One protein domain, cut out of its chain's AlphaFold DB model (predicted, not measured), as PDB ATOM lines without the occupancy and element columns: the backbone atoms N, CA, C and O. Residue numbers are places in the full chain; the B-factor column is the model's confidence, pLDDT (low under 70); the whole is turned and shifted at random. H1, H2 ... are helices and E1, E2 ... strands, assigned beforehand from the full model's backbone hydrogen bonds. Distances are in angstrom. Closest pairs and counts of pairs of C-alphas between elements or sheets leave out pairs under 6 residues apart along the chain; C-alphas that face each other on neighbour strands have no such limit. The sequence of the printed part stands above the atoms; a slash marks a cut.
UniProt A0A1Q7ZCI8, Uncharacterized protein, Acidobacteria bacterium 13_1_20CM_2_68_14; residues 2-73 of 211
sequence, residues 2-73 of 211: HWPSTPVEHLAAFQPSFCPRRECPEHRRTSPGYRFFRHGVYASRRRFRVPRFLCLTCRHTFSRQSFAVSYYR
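AT A GLANCE: This is residues 2 to 73 of the 211 residues of an uncharacterized protein of Acidobacteria bacterium 13_1_20CM_2_68_14 (UniProt A0A1Q7ZCI8). There is little regular structure: a long hairpin, E1 and E2, with short E3 beside E2, makes a small sheet, over which residues 2 to 35 wind with no named element. H1 follows E3 at the sheet. The 72 printed residues include E1, E2, E3, H1 in that order, 25 residues, mostly strand; the sheet, order E1, E2, E3, is a meander, each strand the antiparallel neighbour of the one before. The whole is compact, radius of gyration of the C-alphas 12.4 A, spanning 32 by 30 by 22 A.

IN THESE COORDINATES: E1, residues 36 to 44, begins at C-alpha 36 (1.981, -17.103, 25.994), measures 22.1 A and bends by 57 degrees at residue 40. E2, residues 47 to 55, measures 22.7 A. E3 is residues 61 to 63; H1, residues 64 to 67, ends at C-alpha 67 (11.639, -10.014, 17.545).

HOW THE PARTS SIT: Within hydrogen-bond range are N 39 and O 52 of hairpin E1 and E2, 2.9 A, and N 53 and O 62 of hairpin E2 and E3, 2.8 A. H1, too short for an O i to N i+4 pair, only grazes the sheet with residues 64 to 66.

THE WHOLE: The farthest C-alphas, Ser 31 and Arg 45, are 35.6 A apart. The printed part has no cut; pLDDT is under 70 at residue 2.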
ATOM      1  N   HIS A   2      28.375 -16.840  25.380       68.12
ATOM      2  CA  HIS A   2      27.773 -17.504  24.219       68.12
ATOM      3  C   HIS A   2      26.834 -16.524  23.510       68.12
ATOM      4  O   HIS A   2      25.638 -16.453  23.803       68.12
ATOM      5  N   TRP A   3      27.369 -15.755  22.566       72.62
ATOM      6  CA  TRP A   3      26.535 -14.879  21.754       72.62
ATOM      7  C   TRP A   3      25.679 -15.699  20.784       72.62
ATOM      8  O   TRP A   3      26.205 -16.571  20.089       72.62
ATOM      9  N   PRO A   4      24.363 -15.443  20.698       72.81
ATOM     10  CA  PRO A   4      23.529 -16.118  19.720       72.81
ATOM     11  C   PRO A   4      23.957 -15.692  18.310       72.81
ATOM     12  O   PRO A   4      23.716 -14.567  17.882       72.81
ATOM     13  N   SER A   5      24.586 -16.612  17.582       79.94
ATOM     14  CA  SER A   5      24.988 -16.430  16.180       79.94
ATOM     15  C   SER A   5      23.824 -16.626  15.209       79.94
ATOM     16  O   SER A   5      23.852 -16.153  14.074       79.94
ATOM     17  N   THR A   6      22.780 -17.328  15.651       85.81
ATOM     18  CA  THR A   6      21.622 -17.652  14.822       85.81
ATOM     19  C   THR A   6      20.566 -16.552  14.933       85.81
ATOM     20  O   THR A   6      20.045 -16.320  16.028       85.81
ATOM     21  N   PRO A   7      20.182 -15.902  13.817       86.25
ATOM     22  CA  PRO A   7      19.098 -14.931  13.817       86.25
ATOM     23  C   PRO A   7      17.809 -15.549  14.359       86.25
ATOM     24  O   PRO A   7      17.497 -16.707  14.062       86.25
ATOM     25  N   VAL A   8      17.016 -14.768  15.102       88.81
ATOM     26  CA  VAL A   8      15.753 -15.243  15.698       88.81
ATOM     27  C   VAL A   8      14.852 -15.875  14.643       88.81
ATOM     28  O   VAL A   8      14.173 -16.869  14.862       88.81
ATOM     29  N   GLU A   9      14.909 -15.333  13.438       85.75
ATOM     30  CA  GLU A   9      14.299 -15.819  12.228       85.75
ATOM     31  C   GLU A   9      14.505 -17.299  11.919       85.75
ATOM     32  O   GLU A   9      13.618 -17.879  11.289       85.75
ATOM     33  N   HIS A  10      15.640 -17.876  12.294       85.00
ATOM     34  CA  HIS A  10      16.071 -19.226  11.927       85.00
ATOM     35  C   HIS A  10      16.070 -20.189  13.121       85.00
ATOM     36  O   HIS A  10      16.266 -21.384  12.932       85.00
ATOM     37  N   LEU A  11      15.777 -19.710  14.334       87.06
ATOM     38  CA  LEU A  11      15.721 -20.558  15.527       87.06
ATOM     39  C   LEU A  11      14.627 -21.626  15.408       87.06
ATOM     40  O   LEU A  11      13.447 -21.288  15.308       87.06
ATOM     41  N   ALA A  12      14.997 -22.907  15.476       80.81
ATOM     42  CA  ALA A  12      14.048 -24.020  15.410       80.81
ATOM     43  C   ALA A  12      13.021 -23.970  16.558       80.81
ATOM     44  O   ALA A  12      11.811 -24.017  16.322       80.81
ATOM     45  N   ALA A  13      13.496 -23.773  17.791       85.00
ATOM     46  CA  ALA A  13      12.682 -23.701  19.000       85.00
ATOM     47  C   ALA A  13      12.706 -22.286  19.598       85.00
ATOM     48  O   ALA A  13      13.426 -21.999  20.547       85.00
ATOM     49  N   PHE A  14      11.911 -21.375  19.034       89.81
ATOM     50  CA  PHE A  14      11.775 -20.024  19.584       89.81
ATOM     51  C   PHE A  14      10.706 -19.959  20.676       89.81
ATOM     52  O   PHE A  14       9.555 -20.343  20.443       89.81
ATOM     53  N   GLN A  15      11.082 -19.406  21.828       91.06
ATOM     54  CA  GLN A  15      10.172 -19.038  22.906       91.06
ATOM     55  C   GLN A  15      10.248 -17.518  23.119       91.06
ATOM     56  O   GLN A  15      11.340 -16.999  23.355       91.06
ATOM     57  N   PRO A  16       9.130 -16.783  23.000       92.25
ATOM     58  CA  PRO A  16       9.123 -15.356  23.288       92.25
ATOM     59  C   PRO A  16       9.445 -15.102  24.763       92.25
ATOM     60  O   PRO A  16       8.845 -15.728  25.631       92.25
ATOM     61  N   SER A  17      10.343 -14.160  25.046       91.19
ATOM     62  CA  SER A  17      10.684 -13.763  26.419       91.19
ATOM     63  C   SER A  17       9.797 -12.644  26.976       91.19
ATOM     64  O   SER A  17       9.662 -12.527  28.187       91.19
ATOM     65  N   PHE A  18       9.175 -11.837  26.112       94.75
ATOM     66  CA  PHE A  18       8.311 -10.712  26.492       94.75
ATOM     67  C   PHE A  18       7.236 -10.454  25.428       94.75
ATOM     68  O   PHE A  18       7.294 -10.994  24.321       94.75
ATOM     69  N   CYS A  19       6.243  -9.610  25.724       95.88
ATOM     70  CA  CYS A  19       5.247  -9.213  24.724       95.88
ATOM     71  C   CYS A  19       5.794  -8.108  23.799       95.88
ATOM     72  O   CYS A  19       6.212  -7.066  24.295       95.88
ATOM     73  N   PRO A  20       5.733  -8.226  22.458       95.19
ATOM     74  CA  PRO A  20       6.253  -7.180  21.569       95.19
ATOM     75  C   PRO A  20       5.404  -5.895  21.544       95.19
ATOM     76  O   PRO A  20       5.849  -4.883  21.001       95.19
ATOM     77  N   ARG A  21       4.188  -5.913  22.107       95.38
ATOM     78  CA  ARG A  21       3.307  -4.742  22.182       95.38
ATOM     79  C   ARG A  21       3.756  -3.814  23.309       95.38
ATOM     80  O   ARG A  21       3.646  -4.187  24.470       95.38
ATOM     81  N   ARG A  22       4.189  -2.597  22.968       94.56
ATOM     82  CA  ARG A  22       4.815  -1.640  23.900       94.56
ATOM     83  C   ARG A  22       3.934  -1.240  25.081       94.56
ATOM     84  O   ARG A  22       4.460  -0.970  26.153       94.56
ATOM     85  N   GLU A  23       2.620  -1.214  24.882       95.56
ATOM     86  CA  GLU A  23       1.653  -0.827  25.915       95.56
ATOM     87  C   GLU A  23       1.312  -1.981  26.875       95.56
ATOM     88  O   GLU A  23       0.609  -1.779  27.860       95.56
ATOM     89  N   CYS A  24       1.767  -3.210  26.601       96.12
ATOM     90  CA  CYS A  24       1.513  -4.351  27.476       96.12
ATOM     91  C   CYS A  24       2.477  -4.340  28.677       96.12
ATOM     92  O   CYS A  24       3.679  -4.177  28.467       96.12
ATOM     93  N   PRO A  25       2.013  -4.623  29.911       94.44
ATOM     94  CA  PRO A  25       2.898  -4.760  31.074       94.44
ATOM     95  C   PRO A  25       4.008  -5.802  30.870       94.44
ATOM     96  O   PRO A  25       5.158  -5.589  31.242       94.44
ATOM     97  N   GLU A  26       3.694  -6.894  30.169       95.62
ATOM     98  CA  GLU A  26       4.649  -7.958  29.839       95.62
ATOM     99  C   GLU A  26       5.720  -7.536  28.817       95.62
ATOM    100  O   GLU A  26       6.580  -8.341  28.479       95.62
ATOM    101  N   HIS A  27       5.669  -6.320  28.261       95.06
ATOM    102  CA  HIS A  27       6.702  -5.810  27.355       95.06
ATOM    103  C   HIS A  27       7.995  -5.450  28.081       95.06
ATOM    104  O   HIS A  27       9.079  -5.631  27.536       95.06
ATOM    105  N   ARG A  28       7.870  -4.923  29.304       92.31
ATOM    106  CA  ARG A  28       8.996  -4.450  30.124       92.31
ATOM    107  C   ARG A  28       9.406  -5.451  31.201       92.31
ATOM    108  O   ARG A  28      10.241  -5.137  32.040       92.31
ATOM    109  N   ARG A  29       8.799  -6.636  31.207       90.00
ATOM    110  CA  ARG A  29       9.088  -7.670  32.194       90.00
ATOM    111  C   ARG A  29      10.519  -8.172  32.025       90.00
ATOM    112  O   ARG A  29      10.902  -8.612  30.946       90.00
ATOM    113  N   THR A  30      11.272  -8.142  33.116       84.50
ATOM    114  CA  THR A  30      12.633  -8.690  33.210       84.50
ATOM    115  C   THR A  30      12.672 -10.024  33.955       84.50
ATOM    116  O   THR A  30      13.598 -10.804  33.761       84.50
ATOM    117  N   SER A  31      11.654 -10.323  34.768       87.06
ATOM    118  CA  SER A  31      11.560 -11.578  35.512       87.06
ATOM    119  C   SER A  31      11.074 -12.748  34.640       87.06
ATOM    120  O   SER A  31      10.219 -12.559  33.765       87.06
ATOM    121  N   PRO A  32      11.540 -13.985  34.897       87.38
ATOM    122  CA  PRO A  32      11.030 -15.180  34.229       87.38
ATOM    123  C   PRO A  32       9.510 -15.362  34.388       87.38
ATOM    124  O   PRO A  32       8.880 -14.795  35.284       87.38
ATOM    125  N   GLY A  33       8.909 -16.186  33.522       88.94
ATOM    126  CA  GLY A  33       7.495 -16.577  33.627       88.94
ATOM    127  C   GLY A  33       6.523 -15.818  32.718       88.94
ATOM    128  O   GLY A  33       5.330 -15.762  33.014       88.94
ATOM    129  N   TYR A  34       6.995 -15.238  31.608       94.50
ATOM    130  CA  TYR A  34       6.105 -14.686  30.585       94.50
ATOM    131  C   TYR A  34       5.170 -15.771  30.021       94.50
ATOM    132  O   TYR A  34       5.620 -16.795  29.504       94.50
ATOM    133  N   ARG A  35       3.854 -15.538  30.097       95.00
ATOM    134  CA  ARG A  35       2.838 -16.509  29.668       95.00
ATOM    135  C   ARG A  35       2.315 -16.203  28.265       95.00
ATOM    136  O   ARG A  35       1.727 -15.147  28.006       95.00
ATOM    137  N   PHE A  36       2.467 -17.170  27.367       95.50
ATOM    138  CA  PHE A  36       1.981 -17.103  25.994       95.50
ATOM    139  C   PHE A  36       1.329 -18.422  25.572       95.50
ATOM    140  O   PHE A  36       1.616 -19.481  26.120       95.50
ATOM    141  N   PHE A  37       0.472 -18.355  24.555       95.94
ATOM    142  CA  PHE A  37      -0.131 -19.522  23.914       95.94
ATOM    143  C   PHE A  37       0.320 -19.629  22.454       95.94
ATOM    144  O   PHE A  37       0.432 -18.614  21.763       95.94
ATOM    145  N   ARG A  38       0.580 -20.846  21.957       94.06
ATOM    146  CA  ARG A  38       0.908 -21.078  20.540       94.06
ATOM    147  C   ARG A  38      -0.364 -20.991  19.695       94.06
ATOM    148  O   ARG A  38      -1.148 -21.926  19.626       94.06
ATOM    149  N   HIS A  39      -0.541 -19.860  19.022       92.75
ATOM    150  CA  HIS A  39      -1.736 -19.500  18.255       92.75
ATOM    151  C   HIS A  39      -1.611 -19.906  16.773       92.75
ATOM    152  O   HIS A  39      -1.837 -19.113  15.856       92.75
ATOM    153  N   GLY A  40      -1.177 -21.143  16.532       92.62
ATOM    154  CA  GLY A  40      -1.032 -21.710  15.191       92.62
ATOM    155  C   GLY A  40       0.171 -21.193  14.395       92.62
ATOM    156  O   GLY A  40       1.190 -20.760  14.941       92.62
ATOM    157  N   VAL A  41       0.066 -21.282  13.070       92.75
ATOM    158  CA  VAL A  41       1.124 -20.928  12.113       92.75
ATOM    159  C   VAL A  41       0.542 -20.140  10.941       92.75
ATOM    160  O   VAL A  41      -0.641 -20.254  10.639       92.75
ATOM    161  N   TYR A  42       1.374 -19.348  10.267       90.38
ATOM    162  CA  TYR A  42       1.041 -18.761   8.967       90.38
ATOM    163  C   TYR A  42       2.184 -18.964   7.975       90.38
ATOM    164  O   TYR A  42       3.348 -19.089   8.367       90.38
ATOM    165  N   ALA A  43       1.848 -18.983   6.688       87.75
ATOM    166  CA  ALA A  43       2.817 -18.981   5.604       87.75
ATOM    167  C   ALA A  43       3.087 -17.544   5.137       87.75
ATOM    168  O   ALA A  43       2.221 -16.672   5.177       87.75
ATOM    169  N   SER A  44       4.305 -17.289   4.679       82.06
ATOM    170  CA  SER A  44       4.718 -16.035   4.051       82.06
ATOM    171  C   SER A  44       5.488 -16.340   2.769       82.06
ATOM    172  O   SER A  44       6.108 -17.395   2.665       82.06
ATOM    173  N   ARG A  45       5.552 -15.392   1.824       80.06
ATOM    174  CA  ARG A  45       6.317 -15.562   0.567       80.06
ATOM    175  C   ARG A  45       7.772 -15.996   0.762       80.06
ATOM    176  O   ARG A  45       8.337 -16.618  -0.121       80.06
ATOM    177  N   ARG A  46       8.391 -15.634   1.891       76.25
ATOM    178  CA  ARG A  46       9.787 -15.974   2.202       76.25
ATOM    179  C   ARG A  46       9.931 -17.213   3.084       76.25
ATOM    180  O   ARG A  46      11.044 -17.697   3.243       76.25
ATOM    181  N   ARG A  47       8.853 -17.672   3.732       75.19
ATOM    182  CA  ARG A  47       8.877 -18.770   4.712       75.19
ATOM    183  C   ARG A  47       7.553 -19.499   4.763       75.19
ATOM    184  O   ARG A  47       6.536 -18.889   5.081       75.19
ATOM    185  N   PHE A  48       7.609 -20.810   4.584       73.69
ATOM    186  CA  PHE A  48       6.430 -21.665   4.507       73.69
ATOM    187  C   PHE A  48       5.704 -21.854   5.845       73.69
ATOM    188  O   PHE A  48       4.493 -22.045   5.847       73.69
ATOM    189  N   ARG A  49       6.398 -21.770   6.992       86.44
ATOM    190  CA  ARG A  49       5.784 -21.967   8.319       86.44
ATOM    191  C   ARG A  49       6.382 -21.026   9.358       86.44
ATOM    192  O   ARG A  49       7.514 -21.204   9.799       86.44
ATOM    193  N   VAL A  50       5.613 -20.021   9.764       88.50
ATOM    194  CA  VAL A  50       5.992 -19.071  10.812       88.50
ATOM    195  C   VAL A  50       5.053 -19.252  12.009       88.50
ATOM    196  O   VAL A  50       3.848 -19.025  11.868       88.50
ATOM    197  N   PRO A  51       5.568 -19.647  13.189       91.06
ATOM    198  CA  PRO A  51       4.762 -19.773  14.399       91.06
ATOM    199  C   PRO A  51       4.161 -18.440  14.841       91.06
ATOM    200  O   PRO A  51       4.843 -17.407  14.845       91.06
ATOM    201  N   ARG A  52       2.891 -18.482  15.252       93.69
ATOM    202  CA  ARG A  52       2.196 -17.374  15.907       93.69
ATOM    203  C   ARG A  52       2.036 -17.667  17.387       93.69
ATOM    204  O   ARG A  52       1.834 -18.804  17.810       93.69
ATOM    205  N   PHE A  53       2.081 -16.604  18.165       95.88
ATOM    206  CA  PHE A  53       1.939 -16.625  19.606       95.88
ATOM    207  C   PHE A  53       0.885 -15.608  20.013       95.88
ATOM    208  O   PHE A  53       0.704 -14.586  19.355       95.88
ATOM    209  N   LEU A  54       0.194 -15.895  21.104       97.31
ATOM    210  CA  LEU A  54      -0.796 -15.028  21.709       97.31
ATOM    211  C   LEU A  54      -0.333 -14.689  23.118       97.31
ATOM    212  O   LEU A  54      -0.113 -15.589  23.930       97.31
ATOM    213  N   CYS A  55      -0.194 -13.400  23.411       97.06
ATOM    214  CA  CYS A  55       0.060 -12.962  24.778       97.06
ATOM    215  C   CYS A  55      -1.178 -13.246  25.635       97.06
ATOM    216  O   CYS A  55      -2.275 -12.811  25.282       97.06
ATOM    217  N   LEU A  56      -1.015 -13.935  26.766       96.69
ATOM    218  CA  LEU A  56      -2.149 -14.227  27.646       96.69
ATOM    219  C   LEU A  56      -2.606 -13.014  28.468       96.69
ATOM    220  O   LEU A  56      -3.745 -13.002  28.913       96.69
ATOM    221  N   THR A  57      -1.774 -11.975  28.583       95.88
ATOM    222  CA  THR A  57      -2.099 -10.738  29.312       95.88
ATOM    223  C   THR A  57      -2.881  -9.745  28.446       95.88
ATOM    224  O   THR A  57      -3.990  -9.365  28.792       95.88
ATOM    225  N   CYS A  58      -2.350  -9.332  27.286       96.19
ATOM    226  CA  CYS A  58      -3.002  -8.319  26.435       96.19
ATOM    227  C   CYS A  58      -3.745  -8.881  25.216       96.19
ATOM    228  O   CYS A  58      -4.235  -8.105  24.397       96.19
ATOM    229  N   ARG A  59      -3.760 -10.211  25.039       96.56
ATOM    230  CA  ARG A  59      -4.396 -10.911  23.904       96.56
ATOM    231  C   ARG A  59      -3.880 -10.494  22.519       96.56
ATOM    232  O   ARG A  59      -4.476 -10.838  21.504       96.56
ATOM    233  N   HIS A  60      -2.743  -9.802  22.446       96.12
ATOM    234  CA  HIS A  60      -2.109  -9.464  21.177       96.12
ATOM    235  C   HIS A  60      -1.486 -10.712  20.544       96.12
ATOM    236  O   HIS A  60      -0.709 -11.425  21.191       96.12
ATOM    237  N   THR A  61      -1.808 -10.965  19.276       96.12
ATOM    238  CA  THR A  61      -1.157 -12.013  18.488       96.12
ATOM    239  C   THR A  61       0.086 -11.464  17.809       96.12
ATOM    240  O   THR A  61       0.034 -10.450  17.122       96.12
ATOM    241  N   PHE A  62       1.191 -12.181  17.927       95.31
ATOM    242  CA  PHE A  62       2.462 -11.829  17.311       95.31
ATOM    243  C   PHE A  62       3.151 -13.079  16.758       95.31
ATOM    244  O   PHE A  62       2.619 -14.188  16.826       95.31
ATOM    245  N   SER A  63       4.326 -12.916  16.159       92.94
ATOM    246  CA  SER A  63       5.117 -14.036  15.648       92.94
ATOM    247  C   SER A  63       6.573 -13.898  16.058       92.94
ATOM    248  O   SER A  63       6.996 -12.866  16.577       92.94
ATOM    249  N   ARG A  64       7.375 -14.919  15.754       91.06
ATOM    250  CA  ARG A  64       8.832 -14.834  15.896       91.06
ATOM    251  C   ARG A  64       9.438 -13.649  15.135       91.06
ATOM    252  O   ARG A  64      10.427 -13.079  15.579       91.06
ATOM    253  N   GLN A  65       8.831 -13.243  14.015       90.81
ATOM    254  CA  GLN A  65       9.317 -12.101  13.239       90.81
ATOM    255  C   GLN A  65       9.234 -10.789  14.019       90.81
ATOM    256  O   GLN A  65      10.030  -9.902  13.759       90.81
ATOM    257  N   SER A  66       8.339 -10.662  15.000       93.12
ATOM    258  CA  SER A  66       8.228  -9.444  15.812       93.12
ATOM    259  C   SER A  66       9.494  -9.143  16.628       93.12
ATOM    260  O   SER A  66       9.696  -7.999  17.022       93.12
ATOM    261  N   PHE A  67      10.358 -10.141  16.839       91.25
ATOM    262  CA  PHE A  67      11.639 -10.014  17.545       91.25
ATOM    263  C   PHE A  67      12.833  -9.902  16.592       91.25
ATOM    264  O   PHE A  67      13.969  -9.750  17.031       91.25
ATOM    265  N   ALA A  68      12.599 -10.001  15.284       89.94
ATOM    266  CA  ALA A  68      13.648  -9.925  14.285       89.94
ATOM    267  C   ALA A  68      14.107  -8.481  14.078       89.94
ATOM    268  O   ALA A  68      13.297  -7.575  13.862       89.94
ATOM    269  N   VAL A  69      15.421  -8.261  14.005       89.19
ATOM    270  CA  VAL A  69      15.974  -6.944  13.635       89.19
ATOM    271  C   VAL A  69      15.540  -6.553  12.213       89.19
ATOM    272  O   VAL A  69      15.332  -5.370  11.913       89.19
ATOM    273  N   SER A  70      15.324  -7.559  11.360       90.19
ATOM    274  CA  SER A  70      14.847  -7.431   9.983       90.19
ATOM    275  C   SER A  70      13.329  -7.216   9.850       90.19
ATOM    276  O   SER A  70      12.823  -7.070   8.733       90.19
ATOM    277  N   TYR A  71      12.582  -7.153  10.958       91.25
ATOM    278  CA  TYR A  71      11.126  -7.013  10.923       91.25
ATOM    279  C   TYR A  71      10.672  -5.767  10.143       91.25
ATOM    280  O   TYR A  71      11.245  -4.680  10.280       91.25
ATOM    281  N   TYR A  72       9.649  -5.941   9.294       89.25
ATOM    282  CA  TYR A  72       9.138  -4.957   8.325       89.25
ATOM    283  C   TYR A  72      10.156  -4.425   7.293       89.25
ATOM    284  O   TYR A  72       9.895  -3.433   6.605       89.25
ATOM    285  N   ARG A  73      11.321  -5.066   7.125       91.12
ATOM    286  CA  ARG A  73      12.299  -4.660   6.104       91.12
ATOM    287  C   ARG A  73      11.995  -5.306   4.755       91.12
ATOM    288  O   ARG A  73      11.991  -6.525   4.609       91.12
TER     289      ARG A  73